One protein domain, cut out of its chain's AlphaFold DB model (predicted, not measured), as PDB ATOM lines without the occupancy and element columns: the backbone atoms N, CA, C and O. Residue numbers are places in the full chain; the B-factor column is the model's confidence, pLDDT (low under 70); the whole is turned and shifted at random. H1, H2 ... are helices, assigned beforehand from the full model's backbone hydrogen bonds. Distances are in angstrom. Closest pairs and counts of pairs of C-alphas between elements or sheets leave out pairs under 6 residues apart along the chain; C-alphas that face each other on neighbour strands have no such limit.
ATOM      1  N   THR A  96     171.844 155.171 103.450       88.88
ATOM      2  CA  THR A  96     172.458 155.840 102.307       88.88
ATOM      3  C   THR A  96     171.439 156.744 101.602       88.88
ATOM      4  O   THR A  96     170.225 156.528 101.680       88.88
ATOM      5  N   LEU A  97     171.924 157.755 100.875       82.38
ATOM      6  CA  LEU A  97     171.062 158.637 100.079       82.38
ATOM      7  C   LEU A  97     170.243 157.847  99.044       82.38
ATOM      8  O   LEU A  97     169.063 158.126  98.849       82.38
ATOM      9  N   GLU A  98     170.846 156.836  98.417       86.50
ATOM     10  CA  GLU A  98     170.177 155.994  97.425       86.50
ATOM     11  C   GLU A  98     169.030 155.180  98.037       86.50
ATOM     12  O   GLU A  98     167.921 155.177  97.501       86.50
ATOM     13  N   GLU A  99     169.261 154.522  99.180       89.38
ATOM     14  CA  GLU A  99     168.212 153.782  99.887       89.38
ATOM     15  C   GLU A  99     167.048 154.695 100.261       89.38
ATOM     16  O   GLU A  99     165.886 154.349 100.026       89.38
ATOM     17  N   TYR A 100     167.375 155.866 100.808       85.44
ATOM     18  CA  TYR A 100     166.406 156.864 101.225       85.44
ATOM     19  C   TYR A 100     165.546 157.352 100.053       85.44
ATOM     20  O   TYR A 100     164.319 157.308 100.135       85.44
ATOM     21  N   ILE A 101     166.168 157.735  98.936       84.56
ATOM     22  CA  ILE A 101     165.476 158.187  97.721       84.56
ATOM     23  C   ILE A 101     164.598 157.076  97.128       84.56
ATOM     24  O   ILE A 101     163.444 157.306  96.741       84.56
ATOM     25  N   ARG A 102     165.131 155.851  97.055       87.25
ATOM     26  CA  ARG A 102     164.417 154.697  96.499       87.25
ATOM     27  C   ARG A 102     163.154 154.391  97.297       87.25
ATOM     28  O   ARG A 102     162.100 154.165  96.702       87.25
ATOM     29  N   ASN A 103     163.248 154.397  98.626       88.06
ATOM     30  CA  ASN A 103     162.084 154.178  99.477       88.06
ATOM     31  C   ASN A 103     161.119 155.373  99.452       88.06
ATOM     32  O   ASN A 103     159.918 155.163  99.287       88.06
ATOM     33  N   GLY A 104     161.648 156.601  99.519       80.81
ATOM     34  CA  GLY A 104     160.898 157.862  99.448       80.81
ATOM     35  C   GLY A 104     159.969 157.944  98.239       80.81
ATOM     36  O   GLY A 104     158.799 158.306  98.347       80.81
ATOM     37  N   SER A 105     160.452 157.476  97.087       78.94
ATOM     38  CA  SER A 105     159.665 157.415  95.848       78.94
ATOM     39  C   SER A 105     158.385 156.566  95.970       78.94
ATOM     40  O   SER A 105     157.441 156.769  95.210       78.94
ATOM     41  N   THR A 106     158.341 155.621  96.917       77.75
ATOM     42  CA  THR A 106     157.168 154.774  97.201       77.75
ATOM     43  C   THR A 106     156.371 155.284  98.405       77.75
ATOM     44  O   THR A 106     155.142 155.235  98.386       77.75
ATOM     45  N   SER A 107     157.039 155.787  99.448       79.31
ATOM     46  CA  SER A 107     156.403 156.213 100.704       79.31
ATOM     47  C   SER A 107     155.674 157.561 100.627       79.31
ATOM     48  O   SER A 107     154.907 157.885 101.525       79.31
ATOM     49  N   LEU A 108     155.821 158.330  99.544       75.06
ATOM     50  CA  LEU A 108     155.198 159.656  99.397       75.06
ATOM     51  C   LEU A 108     153.809 159.672  98.755       75.06
ATOM     52  O   LEU A 108     153.321 160.729  98.363       75.06
ATOM     53  N   SER A 109     153.151 158.521  98.617       84.75
ATOM     54  CA  SER A 109     151.803 158.370  98.037       84.75
ATOM     55  C   SER A 109     151.621 158.834  96.581       84.75
ATOM     56  O   SER A 109     150.582 158.551  95.995       84.75
ATOM     57  N   VAL A 110     152.619 159.454  95.942       87.69
ATOM     58  CA  VAL A 110     152.550 159.911  94.540       87.69
ATOM     59  C   VAL A 110     152.087 158.822  93.562       87.69
ATOM     60  O   VAL A 110     151.207 159.118  92.753       87.69
ATOM     61  N   PRO A 111     152.566 157.561  93.637       88.69
ATOM     62  CA  PRO A 111     152.038 156.492  92.787       88.69
ATOM     63  C   PRO A 111     150.543 156.233  93.005       88.69
ATOM     64  O   PRO A 111     149.818 155.987  92.047       88.69
ATOM     65  N   VAL A 112     150.077 156.317  94.256       91.00
ATOM     66  CA  VAL A 112     148.666 156.138  94.628       91.00
ATOM     67  C   VAL A 112     147.824 157.299  94.098       91.00
ATOM     68  O   VAL A 112     146.799 157.058  93.467       91.00
ATOM     69  N   ILE A 113     148.269 158.545  94.293       92.06
ATOM     70  CA  ILE A 113     147.579 159.752  93.810       92.06
ATOM     71  C   ILE A 113     147.453 159.718  92.286       92.06
ATOM     72  O   ILE A 113     146.358 159.875  91.752       92.06
ATOM     73  N   LEU A 114     148.561 159.484  91.578       92.88
ATOM     74  CA  LEU A 114     148.564 159.463  90.117       92.88
ATOM     75  C   LEU A 114     147.799 158.258  89.558       92.88
ATOM     76  O   LEU A 114     147.074 158.414  88.579       92.88
ATOM     77  N   GLY A 115     147.866 157.095  90.212       93.19
ATOM     78  CA  GLY A 115     147.046 155.936  89.862       93.19
ATOM     79  C   GLY A 115     145.548 156.227  89.963       93.19
ATOM     80  O   GLY A 115     144.819 156.002  89.000       93.19
ATOM     81  N   HIS A 116     145.089 156.794  91.082       92.94
ATOM     82  CA  HIS A 116     143.691 157.219  91.239       92.94
ATOM     83  C   HIS A 116     143.284 158.256  90.190       92.94
ATOM     84  O   HIS A 116     142.269 158.079  89.522       92.94
ATOM     85  N   LEU A 117     144.106 159.287  89.968       92.81
ATOM     86  CA  LEU A 117     143.839 160.301  88.943       92.81
ATOM     87  C   LEU A 117     143.737 159.699  87.539       92.81
ATOM     88  O   LEU A 117     142.888 160.128  86.761       92.81
ATOM     89  N   TYR A 118     144.560 158.702  87.210       94.19
ATOM     90  CA  TYR A 118     144.444 157.986  85.943       94.19
ATOM     91  C   TYR A 118     143.086 157.289  85.827       94.19
ATOM     92  O   TYR A 118     142.363 157.508  84.854       94.19
ATOM     93  N   PHE A 119     142.722 156.484  86.827       93.06
ATOM     94  CA  PHE A 119     141.486 155.704  86.803       93.06
ATOM     95  C   PHE A 119     140.230 156.576  86.763       93.06
ATOM     96  O   PHE A 119     139.274 156.217  86.079       93.06
ATOM     97  N   SER A 120     140.245 157.727  87.433       87.94
ATOM     98  CA  SER A 120     139.117 158.659  87.439       87.94
ATOM     99  C   SER A 120     139.063 159.535  86.181       87.94
ATOM    100  O   SER A 120     137.999 159.687  85.585       87.94
ATOM    101  N   ALA A 121     140.188 160.106  85.739       85.88
ATOM    102  CA  ALA A 121     140.178 161.206  84.766       85.88
ATOM    103  C   ALA A 121     140.639 160.836  83.347       85.88
ATOM    104  O   ALA A 121     140.330 161.570  82.407       85.88
ATOM    105  N   ALA A 122     141.385 159.744  83.146       88.62
ATOM    106  CA  ALA A 122     141.820 159.373  81.799       88.62
ATOM    107  C   ALA A 122     140.629 158.874  80.971       88.62
ATOM    108  O   ALA A 122     139.823 158.107  81.474       88.62
ATOM    109  N   ASN A 123     140.510 159.270  79.708       85.62
ATOM    110  CA  ASN A 123     139.475 158.756  78.813       85.62
ATOM    111  C   ASN A 123     140.043 158.638  77.384       85.62
ATOM    112  O   ASN A 123     140.375 159.674  76.804       85.62
ATOM    113  N   PRO A 124     140.188 157.425  76.819       88.44
ATOM    114  CA  PRO A 124     139.907 156.126  77.440       88.44
ATOM    115  C   PRO A 124     140.970 155.723  78.479       88.44
ATOM    116  O   PRO A 124     142.088 156.241  78.485       88.44
ATOM    117  N   ILE A 125     140.630 154.753  79.335       92.25
ATOM    118  CA  ILE A 125     141.634 153.947  80.049       92.25
ATOM    119  C   ILE A 125     141.994 152.723  79.207       92.25
ATOM    120  O   ILE A 125     141.134 152.165  78.525       92.25
ATOM    121  N   THR A 126     143.256 152.301  79.253       92.88
ATOM    122  CA  THR A 126     143.761 151.166  78.470       92.88
ATOM    123  C   THR A 126     144.503 150.187  79.363       92.88
ATOM    124  O   THR A 126     145.107 150.569  80.371       92.88
ATOM    125  N   LYS A 127     144.467 148.900  79.012       91.44
ATOM    126  CA  LYS A 127     145.146 147.858  79.789       91.44
ATOM    127  C   LYS A 127     146.657 148.076  79.808       91.44
ATOM    128  O   LYS A 127     147.276 147.961  80.862       91.44
ATOM    129  N   GLU A 128     147.214 148.485  78.676       93.00
ATOM    130  CA  GLU A 128     148.628 148.798  78.492       93.00
ATOM    131  C   GLU A 128     149.072 149.896  79.461       93.00
ATOM    132  O   GLU A 128     150.084 149.754  80.146       93.00
ATOM    133  N   ALA A 129     148.292 150.972  79.582       92.56
ATOM    134  CA  ALA A 129     148.595 152.058  80.503       92.56
ATOM    135  C   ALA A 129     148.416 151.646  81.971       92.56
ATOM    136  O   ALA A 129     149.241 152.021  82.802       92.56
ATOM    137  N   MET A 130     147.408 150.832  82.309       92.38
ATOM    138  CA  MET A 130     147.243 150.305  83.674       92.38
ATOM    139  C   MET A 130     148.428 149.428  84.101       92.38
ATOM    140  O   MET A 130     148.969 149.589  85.200       92.38
ATOM    141  N   GLU A 131     148.878 148.534  83.219       91.69
ATOM    142  CA  GLU A 131     150.073 147.711  83.432       91.69
ATOM    143  C   GLU A 131     151.344 148.564  83.497       91.69
ATOM    144  O   GLU A 131     152.244 148.286  84.295       91.69
ATOM    145  N   TYR A 132     151.416 149.626  82.694       91.62
ATOM    146  CA  TYR A 132     152.539 150.552  82.697       91.62
ATOM    147  C   TYR A 132     152.618 151.360  84.001       91.62
ATOM    148  O   TYR A 132     153.696 151.419  84.592       91.62
ATOM    149  N   ILE A 133     151.501 151.880  84.535       89.56
ATOM    150  CA  ILE A 133     151.466 152.546  85.858       89.56
ATOM    151  C   ILE A 133     151.986 151.614  86.947       89.56
ATOM    152  O   ILE A 133     152.779 152.036  87.791       89.56
ATOM    153  N   ALA A 134     151.582 150.340  86.928       85.12
ATOM    154  CA  ALA A 134     151.983 149.366  87.942       85.12
ATOM    155  C   ALA A 134     153.505 149.115  87.992       85.12
ATOM    156  O   ALA A 134     154.010 148.677  89.033       85.12
ATOM    157  N   LYS A 135     154.227 149.415  86.898       87.50
ATOM    158  CA  LYS A 135     155.698 149.348  86.785       87.50
ATOM    159  C   LYS A 135     156.411 150.603  87.301       87.50
ATOM    160  O   LYS A 135     157.637 150.610  87.360       87.50
ATOM    161  N   PHE A 136     155.662 151.632  87.698       85.81
ATOM    162  CA  PHE A 136     156.183 152.898  88.208       85.81
ATOM    163  C   PHE A 136     157.166 153.571  87.220       85.81
ATOM    164  O   PHE A 136     158.384 153.564  87.439       85.81
ATOM    165  N   PRO A 137     156.645 154.107  86.099       87.75
ATOM    166  CA  PRO A 137     157.445 154.678  85.017       87.75
ATOM    167  C   PRO A 137     158.083 156.013  85.414       87.75
ATOM    168  O   PRO A 137     157.734 156.604  86.445       87.75
ATOM    169  N   ASP A 138     159.021 156.502  84.601       87.69
ATOM    170  CA  ASP A 138     159.887 157.619  84.987       87.69
ATOM    171  C   ASP A 138     159.130 158.931  85.166       87.69
ATOM    172  O   ASP A 138     159.548 159.759  85.976       87.69
ATOM    173  N   VAL A 139     157.977 159.108  84.516       88.88
ATOM    174  CA  VAL A 139     157.105 160.266  84.764       88.88
ATOM    175  C   VAL A 139     156.566 160.290  86.204       88.88
ATOM    176  O   VAL A 139     156.590 161.332  86.860       88.88
ATOM    177  N   ILE A 140     156.139 159.140  86.736       89.69
ATOM    178  CA  ILE A 140     155.609 159.036  88.105       89.69
ATOM    179  C   ILE A 140     156.773 159.081  89.103       89.69
ATOM    180  O   ILE A 140     156.697 159.798  90.101       89.69
ATOM    181  N   ARG A 141     157.880 158.384  88.808       87.88
ATOM    182  CA  ARG A 141     159.098 158.409  89.635       87.88
ATOM    183  C   ARG A 141     159.683 159.814  89.728       87.88
ATOM    184  O   ARG A 141     159.998 160.267  90.820       87.88
ATOM    185  N   GLY A 142     159.789 160.522  88.609       87.56
ATOM    186  CA  GLY A 142     160.283 161.893  88.564       87.56
ATOM    187  C   GLY A 142     159.399 162.848  89.364       87.56
ATOM    188  O   GLY A 142     159.924 163.652  90.127       87.56
ATOM    189  N   SER A 143     158.073 162.712  89.264       89.44
ATOM    190  CA  SER A 143     157.133 163.511  90.060       89.44
ATOM    191  C   SER A 143     157.290 163.234  91.560       89.44
ATOM    192  O   SER A 143     157.385 164.168  92.357       89.44
ATOM    193  N   ALA A 144     157.431 161.958  91.940       88.75
ATOM    194  CA  ALA A 144     157.680 161.548  93.322       88.75
ATOM    195  C   ALA A 144     158.995 162.117  93.869       88.75
ATOM    196  O   ALA A 144     159.009 162.654  94.973       88.75
ATOM    197  N   LEU A 145     160.073 162.071  93.080       87.81
ATOM    198  CA  LEU A 145     161.367 162.647  93.448       87.81
ATOM    199  C   LEU A 145     161.300 164.164  93.607       87.81
ATOM    200  O   LEU A 145     161.845 164.697  94.567       87.81
ATOM    201  N   VAL A 146     160.629 164.871  92.695       89.19
ATOM    202  CA  VAL A 146     160.463 166.326  92.816       89.19
ATOM    203  C   VAL A 146     159.703 166.671  94.092       89.19
ATOM    204  O   VAL A 146     160.137 167.569  94.810       89.19
ATOM    205  N   LEU A 147     158.622 165.950  94.404       86.75
ATOM    206  CA  LEU A 147     157.878 166.156  95.646       86.75
ATOM    207  C   LEU A 147     158.768 165.905  96.867       86.75
ATOM    208  O   LEU A 147     158.874 166.778  97.726       86.75
ATOM    209  N   HIS A 148     159.455 164.761  96.894       82.94
ATOM    210  CA  HIS A 148     160.330 164.343  97.991       82.94
ATOM    211  C   HIS A 148     161.405 165.370  98.316       82.94
ATOM    212  O   HIS A 148     161.577 165.801  99.452       82.94
ATOM    213  N   LEU A 149     162.126 165.775  97.279       83.94
ATOM    214  CA  LEU A 149     163.279 166.644  97.397       83.94
ATOM    215  C   LEU A 149     162.872 168.089  97.697       83.94
ATOM    216  O   LEU A 149     163.642 168.814  98.321       83.94
ATOM    217  N   SER A 150     161.680 168.510  97.264       83.56
ATOM    218  CA  SER A 150     161.153 169.846  97.568       83.56
ATOM    219  C   SER A 150     160.748 169.974  99.032       83.56
ATOM    220  O   SER A 150     161.088 170.981  99.652       83.56
ATOM    221  N   ASP A 151     160.094 168.944  99.580       81.25
ATOM    222  CA  ASP A 151     159.831 168.823 101.016       81.25
ATOM    223  C   ASP A 151     161.154 168.871 101.800       81.25
ATOM    224  O   ASP A 151     161.397 169.801 102.572       81.25
ATOM    225  N   ASP A 152     162.088 167.961 101.506       78.50
ATOM    226  CA  ASP A 152     163.348 167.842 102.250       78.50
ATOM    227  C   ASP A 152     164.213 169.108 102.214       78.50
ATOM    228  O   ASP A 152     164.835 169.475 103.218       78.50
ATOM    229  N   LEU A 153     164.256 169.806 101.075       78.19
ATOM    230  CA  LEU A 153     165.018 171.049 100.931       78.19
ATOM    231  C   LEU A 153     164.554 172.123 101.925       78.19
ATOM    232  O   LEU A 153     165.339 172.998 102.303       78.19
ATOM    233  N   ARG A 154     163.283 172.091 102.321       75.44
ATOM    234  CA  ARG A 154     162.620 173.188 103.033       75.44
ATOM    235  C   ARG A 154     162.263 172.822 104.465       75.44
ATOM    236  O   ARG A 154     162.306 173.694 105.327       75.44
ATOM    237  N   THR A 155     162.026 171.545 104.744       66.25
ATOM    238  CA  THR A 155     161.701 171.054 106.087       66.25
ATOM    239  C   THR A 155     162.915 170.531 106.855       66.25
ATOM    240  O   THR A 155     162.850 170.397 108.082       66.25
ATOM    241  N   SER A 156     164.051 170.288 106.185       66.56
ATOM    242  CA  SER A 156     165.282 169.882 106.865       66.56
ATOM    243  C   SER A 156     166.069 171.074 107.422       66.56
ATOM    244  O   SER A 156     166.341 172.068 106.749       66.56
ATOM    245  N   SER A 157     166.524 170.933 108.668       58.09
ATOM    246  CA  SER A 157     167.426 171.875 109.343       58.09
ATOM    247  C   SER A 157     168.880 171.771 108.856       58.09
ATOM    248  O   SER A 157     169.795 172.142 109.589       58.09
ATOM    249  N   ALA A 158     169.123 171.164 107.688       54.41
ATOM    250  CA  ALA A 158     170.468 170.874 107.211       54.41
ATOM    251  C   ALA A 158     171.212 172.176 106.875       54.41
ATOM    252  O   ALA A 158     170.730 173.012 106.103       54.41
ATOM    253  N   SER A 159     172.386 172.316 107.492       53.12
ATOM    254  CA  SER A 159     173.272 173.483 107.488       53.12
ATOM    255  C   SER A 159     174.339 173.454 106.384       53.12
ATOM    256  O   SER A 159     175.278 174.236 106.446       53.12
ATOM    257  N   GLU A 160     174.238 172.550 105.404       70.50
ATOM    258  CA  GLU A 160     175.296 172.308 104.412       70.50
ATOM    259  C   GLU A 160     174.813 172.720 103.010       70.50
ATOM    260  O   GLU A 160     173.898 172.116 102.438       70.50
ATOM    261  N   GLU A 161     175.383 173.800 102.474       78.81
ATOM    262  CA  GLU A 161     175.029 174.372 101.164       78.81
ATOM    263  C   GLU A 161     175.242 173.349 100.032       78.81
ATOM    264  O   GLU A 161     174.463 173.274  99.077       78.81
ATOM    265  N   GLU A 162     176.236 172.479 100.186       78.00
ATOM    266  CA  GLU A 162     176.559 171.364  99.301       78.00
ATOM    267  C   GLU A 162     175.392 170.376  99.180       78.00
ATOM    268  O   GLU A 162     175.024 169.984  98.067       78.00
ATOM    269  N   ALA A 163     174.744 170.026 100.298       79.56
ATOM    270  CA  ALA A 163     173.578 169.145 100.297       79.56
ATOM    271  C   ALA A 163     172.392 169.802  99.574       79.56
ATOM    272  O   ALA A 163     171.729 169.168  98.749       79.56
ATOM    273  N   ARG A 164     172.162 171.103  99.802       80.81
ATOM    274  CA  ARG A 164     171.114 171.873  99.104       80.81
ATOM    275  C   ARG A 164     171.370 171.938  97.601       80.81
ATOM    276  O   ARG A 164     170.437 171.772  96.810       80.81
ATOM    277  N   LYS A 165     172.622 172.152  97.193       85.56
ATOM    278  CA  LYS A 165     173.035 172.160  95.784       85.56
ATOM    279  C   LYS A 165     172.831 170.790  95.137       85.56
ATOM    280  O   LYS A 165     172.303 170.724  94.025       85.56
ATOM    281  N   HIS A 166     173.174 169.709  95.838       85.50
ATOM    282  CA  HIS A 166     172.962 168.349  95.348       85.50
ATOM    283  C   HIS A 166     171.470 168.014  95.188       85.50
ATOM    284  O   HIS A 166     171.061 167.515  94.142       85.50
ATOM    285  N   ILE A 167     170.629 168.379  96.161       85.06
ATOM    286  CA  ILE A 167     169.169 168.212  96.075       85.06
ATOM    287  C   ILE A 167     168.597 168.977  94.871       85.06
ATOM    288  O   ILE A 167     167.848 168.407  94.076       85.06
ATOM    289  N   LYS A 168     168.987 170.245  94.674       87.56
ATOM    290  CA  LYS A 168     168.572 171.042  93.502       87.56
ATOM    291  C   LYS A 168     168.998 170.391  92.181       87.56
ATOM    292  O   LYS A 168     168.220 170.387  91.227       87.56
ATOM    293  N   TYR A 169     170.203 169.818  92.126       90.31
ATOM    294  CA  TYR A 169     170.676 169.061  90.966       90.31
ATOM    295  C   TYR A 169     169.784 167.840  90.684       90.31
ATOM    296  O   TYR A 169     169.314 167.681  89.559       90.31
ATOM    297  N   LEU A 170     169.467 167.035  91.704       89.81
ATOM    298  CA  LEU A 170     168.590 165.865  91.568       89.81
ATOM    299  C   LEU A 170     167.166 166.235  91.119       89.81
ATOM    300  O   LEU A 170     166.577 165.533  90.292       89.81
ATOM    301  N   VAL A 171     166.624 167.357  91.605       89.81
ATOM    302  CA  VAL A 171     165.347 167.913  91.123       89.81
ATOM    303  C   VAL A 171     165.439 168.249  89.631       89.81
ATOM    304  O   VAL A 171     164.557 167.868  88.859       89.81
ATOM    305  N   GLY A 172     166.518 168.909  89.201       91.69
ATOM    306  CA  GLY A 172     166.759 169.230  87.792       91.69
ATOM    307  C   GLY A 172     166.848 167.987  86.899       91.69
ATOM    308  O   GLY A 172     166.215 167.935  85.843       91.69
ATOM    309  N   GLU A 173     167.573 166.957  87.336       92.00
ATOM    310  CA  GLU A 173     167.667 165.682  86.613       92.00
ATOM    311  C   GLU A 173     166.315 164.959  86.536       92.00
ATOM    312  O   GLU A 173     165.961 164.405  85.491       92.00
ATOM    313  N   SER A 174     165.512 165.023  87.600       90.75
ATOM    314  CA  SER A 174     164.157 164.456  87.623       90.75
ATOM    315  C   SER A 174     163.238 165.147  86.610       90.75
ATOM    316  O   SER A 174     162.523 164.471  85.868       90.75
ATOM    317  N   TRP A 175     163.317 166.477  86.487       92.56
ATOM    318  CA  TRP A 175     162.599 167.225  85.448       92.56
ATOM    319  C   TRP A 175     163.023 166.836  84.034       92.56
ATOM    320  O   TRP A 175     162.167 166.656  83.168       92.56
ATOM    321  N   LYS A 176     164.326 166.654  83.786       91.19
ATOM    322  CA  LYS A 176     164.816 166.194  82.476       91.19
ATOM    323  C   LYS A 176     164.266 164.815  82.118       91.19
ATOM    324  O   LYS A 176     163.861 164.619  80.975       91.19
ATOM    325  N   LYS A 177     164.214 163.877  83.072       88.44
ATOM    326  CA  LYS A 177     163.620 162.544  82.862       88.44
ATOM    327  C   LYS A 177     162.127 162.633  82.536       88.44
ATOM    328  O   LYS A 177     161.709 162.089  81.520       88.44
ATOM    329  N   MET A 178     161.352 163.399  83.309       89.19
ATOM    330  CA  MET A 178     159.926 163.618  83.018       89.19
ATOM    331  C   MET A 178     159.690 164.288  81.658       89.19
ATOM    332  O   MET A 178     158.728 163.967  80.969       89.19
ATOM    333  N   ASN A 179     160.566 165.203  81.236       88.69
ATOM    334  CA  ASN A 179     160.450 165.837  79.923       88.69
ATOM    335  C   ASN A 179     160.687 164.847  78.773       88.69
ATOM    336  O   ASN A 179     160.036 164.976  77.739       88.69
ATOM    337  N   LYS A 180     161.571 163.853  78.942       86.50
ATOM    338  CA  LYS A 180     161.788 162.797  77.936       86.50
ATOM    339  C   LYS A 180     160.551 161.923  77.741       86.50
ATOM    340  O   LYS A 180     160.256 161.565  76.611       86.50
ATOM    341  N   GLU A 181     159.792 161.661  78.805       80.56
ATOM    342  CA  GLU A 181     158.536 160.890  78.748       80.56
ATOM    343  C   GLU A 181     157.466 161.540  77.855       80.56
ATOM    344  O   GLU A 181     156.590 160.860  77.333       80.56
ATOM    345  N   ARG A 182     157.548 162.856  77.615       80.25
ATOM    346  CA  ARG A 182     156.663 163.543  76.658       80.25
ATOM    347  C   ARG A 182     157.025 163.285  75.197       80.25
ATOM    348  O   ARG A 182     156.191 163.545  74.335       80.25
ATOM    349  N   LEU A 183     158.265 162.872  74.937       81.62
ATOM    350  CA  LEU A 183     158.859 162.750  73.604       81.62
ATOM    351  C   LEU A 183     158.913 161.301  73.104       81.62
ATOM    352  O   LEU A 183     159.199 161.082  71.933       81.62
ATOM    353  N   VAL A 184     158.693 160.328  73.989       80.88
ATOM    354  CA  VAL A 184     158.656 158.898  73.662       80.88
ATOM    355  C   VAL A 184     157.214 158.429  73.492       80.88
ATOM    356  O   VAL A 184     156.292 159.038  74.040       80.88
ATOM    357  N   ASP A 185     157.029 157.320  72.776       83.38
ATOM    358  CA  ASP A 185     155.735 156.645  72.669       83.38
ATOM    359  C   ASP A 185     155.340 156.062  74.033       83.38
ATOM    360  O   ASP A 185     155.696 154.944  74.408       83.38
ATOM    361  N   SER A 186     154.634 156.877  74.813       88.00
ATOM    362  CA  SER A 186     154.107 156.512  76.121       88.00
ATOM    363  C   SER A 186     152.694 155.937  75.979       88.00
ATOM    364  O   SER A 186     151.878 156.500  75.248       88.00
ATOM    365  N   PRO A 187     152.331 154.889  76.743       90.44
ATOM    366  CA  PRO A 187     150.939 154.450  76.874       90.44
ATOM    367  C   PRO A 187     150.012 155.518  77.479       90.44
ATOM    368  O   PRO A 187     148.791 155.364  77.472       90.44
ATOM    369  N   PHE A 188     150.572 156.586  78.053       90.56
ATOM    370  CA  PHE A 188     149.808 157.683  78.626       90.56
ATOM    371  C   PHE A 188     149.471 158.768  77.616       90.56
ATOM    372  O   PHE A 188     150.290 159.172  76.796       90.56
ATOM    373  N   SER A 189     148.280 159.347  77.774       90.56
ATOM    374  CA  SER A 189     147.944 160.582  77.081       90.56
ATOM    375  C   SER A 189     148.843 161.731  77.549       90.56
ATOM    376  O   SER A 189     149.232 161.817  78.720       90.56
ATOM    377  N   GLN A 190     149.106 162.681  76.650       90.25
ATOM    378  CA  GLN A 190     149.845 163.904  76.984       90.25
ATOM    379  C   GLN A 190     149.168 164.696  78.114       90.25
ATOM    380  O   GLN A 190     149.846 165.317  78.931       90.25
ATOM    381  N   THR A 191     147.837 164.618  78.216       91.06
ATOM    382  CA  THR A 191     147.072 165.192  79.327       91.06
ATOM    383  C   THR A 191     147.478 164.577  80.663       91.06
ATOM    384  O   THR A 191     147.787 165.314  81.599       91.06
ATOM    385  N   TYR A 192     147.531 163.245  80.760       91.50
ATOM    386  CA  TYR A 192     147.912 162.564  81.999       91.50
ATOM    387  C   TYR A 192     149.378 162.820  82.373       91.50
ATOM    388  O   TYR A 192     149.674 163.124  83.529       91.50
ATOM    389  N   ILE A 193     150.289 162.801  81.394       91.38
ATOM    390  CA  ILE A 193     151.694 163.186  81.611       91.38
ATOM    391  C   ILE A 193     151.771 164.621  82.156       91.38
ATOM    392  O   ILE A 193     152.479 164.893  83.128       91.38
ATOM    393  N   GLY A 194     150.976 165.535  81.593       91.69
ATOM    394  CA  GLY A 194     150.843 166.904  82.082       91.69
ATOM    395  C   GLY A 194     150.342 166.990  83.528       91.69
ATOM    396  O   GLY A 194     150.872 167.787  84.301       91.69
ATOM    397  N   VAL A 195     149.371 166.161  83.924       91.75
ATOM    398  CA  VAL A 195     148.886 166.071  85.316       91.75
ATOM    399  C   VAL A 195     149.997 165.597  86.257       91.75
ATOM    400  O   VAL A 195     150.225 166.228  87.291       91.75
ATOM    401  N   ALA A 196     150.752 164.560  85.884       90.94
ATOM    402  CA  ALA A 196     151.873 164.066  86.685       90.94
ATOM    403  C   ALA A 196     152.965 165.128  86.896       90.94
ATOM    404  O   ALA A 196     153.492 165.278  88.001       90.94
ATOM    405  N   MET A 197     153.258 165.926  85.868       91.69
ATOM    406  CA  MET A 197     154.177 167.061  85.984       91.69
ATOM    407  C   MET A 197     153.603 168.189  86.848       91.69
ATOM    408  O   MET A 197     154.329 168.775  87.652       91.69
ATOM    409  N   LYS A 198     152.308 168.507  86.711       92.56
ATOM    410  CA  LYS A 198     151.638 169.515  87.548       92.56
ATOM    411  C   LYS A 198     151.692 169.144  89.027       92.56
ATOM    412  O   LYS A 198     151.904 170.039  89.835       92.56
ATOM    413  N   LEU A 199     151.600 167.858  89.371       90.94
ATOM    414  CA  LEU A 199     151.776 167.389  90.748       90.94
ATOM    415  C   LEU A 199     153.164 167.751  91.306       90.94
ATOM    416  O   LEU A 199     153.263 168.271  92.415       90.94
ATOM    417  N   GLY A 200     154.226 167.571  90.514       88.81
ATOM    418  CA  GLY A 200     155.578 167.989  90.898       88.81
ATOM    419  C   GLY A 200     155.698 169.506  91.104       88.81
ATOM    420  O   GLY A 200     156.313 169.950  92.070       88.81
ATOM    421  N   ARG A 201     155.060 170.315  90.245       90.62
ATOM    422  CA  ARG A 201     155.024 171.784  90.414       90.62
ATOM    423  C   ARG A 201     154.241 172.198  91.654       90.62
ATOM    424  O   ARG A 201     154.700 173.051  92.401       90.62
ATOM    425  N   MET A 202     153.088 171.574  91.879       89.19
ATOM    426  CA  MET A 202     152.257 171.810  93.055       89.19
ATOM    427  C   MET A 202     153.040 171.516  94.335       89.19
ATOM    428  O   MET A 202     152.982 172.310  95.263       89.19
ATOM    429  N   ALA A 203     153.826 170.436  94.367       86.25
ATOM    430  CA  ALA A 203     154.704 170.153  95.497       86.25
ATOM    431  C   ALA A 203     155.751 171.256  95.710       86.25
ATOM    432  O   ALA A 203     155.938 171.718  96.830       86.25
ATOM    433  N   GLN A 204     156.401 171.733  94.646       86.44
ATOM    434  CA  GLN A 204     157.350 172.848  94.752       86.44
ATOM    435  C   GLN A 204     156.698 174.129  95.291       86.44
ATOM    436  O   GLN A 204     157.336 174.844  96.058       86.44
ATOM    437  N   SER A 205     155.445 174.406  94.914       85.19
ATOM    438  CA  SER A 205     154.668 175.529  95.449       85.19
ATOM    439  C   SER A 205     154.286 175.321  96.915       85.19
ATOM    440  O   SER A 205     154.504 176.218  97.721       85.19
ATOM    441  N   ALA A 206     153.776 174.139  97.273       83.00
ATOM    442  CA  ALA A 206     153.358 173.806  98.636       83.00
ATOM    443  C   ALA A 206     154.523 173.842  99.636       83.00
ATOM    444  O   ALA A 206     154.326 174.176 100.798       83.00
ATOM    445  N   TYR A 207     155.737 173.532  99.177       82.50
ATOM    446  CA  TYR A 207     156.934 173.564 100.013       82.50
ATOM    447  C   TYR A 207     157.786 174.826  99.824       82.50
ATOM    448  O   TYR A 207     158.890 174.912 100.355       82.50
ATOM    449  N   LEU A 208     157.315 175.829  99.074       81.31
ATOM    450  CA  LEU A 208     158.130 176.995  98.717       81.31
ATOM    451  C   LEU A 208     158.599 177.788  99.948       81.31
ATOM    452  O   LEU A 208     159.775 178.164 100.016       81.31
ATOM    453  N   TYR A 209     157.689 178.009 100.900       78.94
ATOM    454  CA  TYR A 209     157.899 178.841 102.092       78.94
ATOM    455  C   TYR A 209     158.098 178.038 103.385       78.94
ATOM    456  O   TYR A 209     158.444 178.608 104.415       78.94
ATOM    457  N   GLY A 210     157.983 176.711 103.327       79.25
ATOM    458  CA  GLY A 210     158.067 175.855 104.501       79.25
ATOM    459  C   GLY A 210     157.288 174.564 104.306       79.25
ATOM    460  O   GLY A 210     157.196 174.046 103.202       79.25
ATOM    461  N   ASP A 211     156.746 174.033 105.393       79.44
ATOM    462  CA  ASP A 211     155.881 172.852 105.391       79.44
ATOM    463  C   ASP A 211     154.421 173.285 105.174       79.44
ATOM    464  O   ASP A 211     153.637 173.282 106.118       79.44
ATOM    465  N   GLY A 212     154.049 173.683 103.951       77.69
ATOM    466  CA  GLY A 212     152.691 174.174 103.650       77.69
ATOM    467  C   GLY A 212     151.596 173.099 103.703       77.69
ATOM    468  O   GLY A 212     150.420 173.392 103.495       77.69
ATOM    469  N   TYR A 213     151.964 171.838 103.966       75.94
ATOM    470  CA  TYR A 213     151.022 170.729 104.103       75.94
ATOM    471  C   TYR A 213     150.647 170.465 105.566       75.94
ATOM    472  O   TYR A 213     149.463 170.360 105.887       75.94
ATOM    473  N   ALA A 214     151.630 170.346 106.464       73.75
ATOM    474  CA  ALA A 214     151.383 170.066 107.880       73.75
ATOM    475  C   ALA A 214     151.387 171.324 108.759       73.75
ATOM    476  O   ALA A 214     150.901 171.271 109.893       73.75
ATOM    477  N   VAL A 215     151.919 172.444 108.266       76.56
ATOM    478  CA  VAL A 215     151.908 173.737 108.954       76.56
ATOM    479  C   VAL A 215     151.060 174.709 108.145       76.56
ATOM    480  O   VAL A 215     151.299 174.947 106.969       76.56
ATOM    481  N   GLN A 216     150.051 175.288 108.792       67.38
ATOM    482  CA  GLN A 216     149.257 176.362 108.200       67.38
ATOM    483  C   GLN A 216     150.038 177.676 108.305       67.38
ATOM    484  O   GLN A 216     149.766 178.496 109.184       67.38
ATOM    485  N   ASP A 217     151.052 177.840 107.459       70.56
ATOM    486  CA  ASP A 217     151.751 179.113 107.320       70.56
ATOM    487  C   ASP A 217     150.880 180.143 106.579       70.56
ATOM    488  O   ASP A 217     149.866 179.826 105.942       70.56
ATOM    489  N   ARG A 218     151.221 181.420 106.758       71.88
ATOM    490  CA  ARG A 218     150.404 182.531 106.260       71.88
ATOM    491  C   ARG A 218     150.415 182.555 104.734       71.88
ATOM    492  O   ARG A 218     149.378 182.745 104.116       71.88
ATOM    493  N   GLU A 219     151.570 182.287 104.146       79.31
ATOM    494  CA  GLU A 219     151.832 182.338 102.717       79.31
ATOM    495  C   GLU A 219     151.043 181.269 101.947       79.31
ATOM    496  O   GLU A 219     150.417 181.587 100.933       79.31
ATOM    497  N   THR A 220     150.997 180.019 102.434       75.31
ATOM    498  CA  THR A 220     150.179 178.972 101.795       75.31
ATOM    499  C   THR A 220     148.691 179.286 101.930       75.31
ATOM    500  O   THR A 220     147.929 179.100 100.978       75.31
ATOM    501  N   LYS A 221     148.266 179.806 103.089       78.31
ATOM    502  CA  LYS A 221     146.871 180.199 103.321       78.31
ATOM    503  C   LYS A 221     146.435 181.332 102.391       78.31
ATOM    504  O   LYS A 221     145.378 181.215 101.775       78.31
ATOM    505  N   ASP A 222     147.249 182.373 102.257       81.81
ATOM    506  CA  ASP A 222     146.975 183.514 101.377       81.81
ATOM    507  C   ASP A 222     146.887 183.051  99.910       81.81
ATOM    508  O   ASP A 222     145.965 183.432  99.189       81.81
ATOM    509  N   GLY A 223     147.761 182.128  99.488       78.06
ATOM    510  CA  GLY A 223     147.674 181.499  98.167       78.06
ATOM    511  C   GLY A 223     146.363 180.736  97.932       78.06
ATOM    512  O   GLY A 223     145.766 180.851  96.863       78.06
ATOM    513  N   ILE A 224     145.881 179.972  98.919       80.69
ATOM    514  CA  ILE A 224     144.603 179.245  98.821       80.69
ATOM    515  C   ILE A 224     143.417 180.217  98.753       80.69
ATOM    516  O   ILE A 224     142.507 180.003  97.948       80.69
ATOM    517  N   LEU A 225     143.428 181.275  99.567       83.12
ATOM    518  CA  LEU A 225     142.379 182.298  99.570       83.12
ATOM    519  C   LEU A 225     142.270 182.976  98.201       83.12
ATOM    520  O   LEU A 225     141.177 183.017  97.637       83.12
ATOM    521  N   LEU A 226     143.401 183.384  97.622       86.12
ATOM    522  CA  LEU A 226     143.459 183.993  96.289       86.12
ATOM    523  C   LEU A 226     142.935 183.078  95.174       86.12
ATOM    524  O   LEU A 226     142.394 183.562  94.186       86.12
ATOM    525  N   MET A 227     143.114 181.760  95.297       83.38
ATOM    526  CA  MET A 227     142.710 180.809  94.252       83.38
ATOM    527  C   MET A 227     141.254 180.350  94.358       83.38
ATOM    528  O   MET A 227     140.645 180.050  93.333       83.38
ATOM    529  N   LEU A 228     140.727 180.204  95.577       87.06
ATOM    530  CA  LEU A 228     139.436 179.545  95.812       87.06
ATOM    531  C   LEU A 228     138.344 180.483  96.325       87.06
ATOM    532  O   LEU A 228     137.167 180.155  96.179       87.06
ATOM    533  N   ILE A 229     138.716 181.594  96.963       86.12
ATOM    534  CA  ILE A 229     137.778 182.475  97.668       86.12
ATOM    535  C   ILE A 229     137.701 183.844  96.998       86.12
ATOM    536  O   ILE A 229     136.605 184.361  96.786       86.12
ATOM    537  N   GLU A 230     138.843 184.436  96.664       85.75
ATOM    538  CA  GLU A 230     138.888 185.782  96.102       85.75
ATOM    539  C   GLU A 230     138.624 185.753  94.594       85.75
ATOM    540  O   GLU A 230     139.307 185.086  93.819       85.75
ATOM    541  N   SER A 231     137.602 186.491  94.160       83.88
ATOM    542  CA  SER A 231     137.315 186.677  92.741       83.88
ATOM    543  C   SER A 231     138.317 187.640  92.112       83.88
ATOM    544  O   SER A 231     138.614 188.686  92.693       83.88
ATOM    545  N   ILE A 232     138.757 187.350  90.885       85.69
ATOM    546  CA  ILE A 232     139.552 188.298  90.097       85.69
ATOM    547  C   ILE A 232     138.702 189.560  89.870       85.69
ATOM    548  O   ILE A 232     137.598 189.438  89.330       85.69
ATOM    549  N   PRO A 233     139.177 190.756  90.265       82.12
ATOM    550  CA  PRO A 233     138.441 191.989  90.037       82.12
ATOM    551  C   PRO A 233     138.185 192.178  88.542       82.12
ATOM    552  O   PRO A 233     139.104 192.070  87.728       82.12
ATOM    553  N   LEU A 234     136.936 192.465  88.183       77.81
ATOM    554  CA  LEU A 234     136.599 192.895  86.834       77.81
ATOM    555  C   LEU A 234     137.024 194.362  86.706       77.81
ATOM    556  O   LEU A 234     136.577 195.195  87.495       77.81
ATOM    557  N   ALA A 235     137.943 194.627  85.777       72.31
ATOM    558  CA  ALA A 235     138.368 195.975  85.410       72.31
ATOM    559  C   ALA A 235     137.259 196.727  84.662       72.31
ATOM    560  O   ALA A 235     136.511 196.063  83.906       72.31
TER     561      ALA A 235
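This is residues 96 to 235 of the 235 residues of the protein "Terpene synthase 10" of Vitis vinifera (UniProt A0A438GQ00). Look first for three long helices side by side, H5, H4 and H6, an up-and-down bundle in which H4 packs on both of the others. H1 and then H2 cross one side of H4, H3 folds back near H2 by the end of the bundle where H4 begins, and H7 lies off the other end, where H6 ends. You have 140 residues before you, with seven named helices, H1 to H7 in order, and no named strand: the class is all helix. The whole is compact, with a radius of gyration of the C-alphas of 16.7 A, and only just flat, spanning 51 by 44 by 24 A.

Find C-alpha 161 at (175.029, 174.372, 101.164); from there H5, residues 161 to 181, runs 30.9 A to C-alpha 181 at (158.536, 160.890, 78.748). Before it comes H4, residues 138 to 155, 25.1 A long, and after it H6, residues 190 to 206, 24.1 A long. Go back to C-alpha 97 at (171.062, 158.637, 100.079) for H1, residues 97 to 107, followed by H2, residues 110 to 121, and H3, residues 127 to 134. The last helix, H7, residues 218 to 228, ends with C-alpha 228 at (139.436, 179.545, 95.812).

Start at H5, which forms a helical hairpin with H4: they touch at a shallow tilt of 22 degrees, opposite ways, and their closest C-alphas, of Val 139 and Met 178, are 4.7 A apart. H4 is the hub, touching four helices. It touches H6 at a shallow tilt of 7 degrees, the same way, closest at the C-alphas of Ser 143 and Gly 200, 4.8 A. H5 and H6 are close but not clearly touching, with the C-alphas of Met 178 and Met 197 closest at 7.3 A. With residues 141 to 148 alone, H4 touches H1, only just about perpendicular at 72 degrees; the closest C-alphas, of Ser 105 and Ala 144, are 5.2 A apart. Residues 110 to 114 of H2 touch residues 140 to 144 of H4, closest at the C-alphas of Val 110 and Ala 144, 5.5 A. H3 is near H2, with the C-alphas of Gly 115 and Ile 133 closest at 6.9 A, and H7 is near H6, with those of Ala 206 and Thr 220 closest at 6.8 A. In H2, H3, H5, H6 and H7 every O i to N i+4 pair is within hydrogen-bond range; in H1 it is 6 of 7 and in H4 13 of 14.

Thr 96 and Ala 235, the chain's last residue, have the two C-alphas farthest apart, 55.3 A. The printed part has no cut, and the link from H6 to H7, 11 residues, is long. Residues 157 to 162 stand free, and so do residues 224 to 229, of which 224 to 228 belong to H7. The mean pLDDT of the printed part is 84.6; look for values under 70 at residues 155 to 159 and at residue 216.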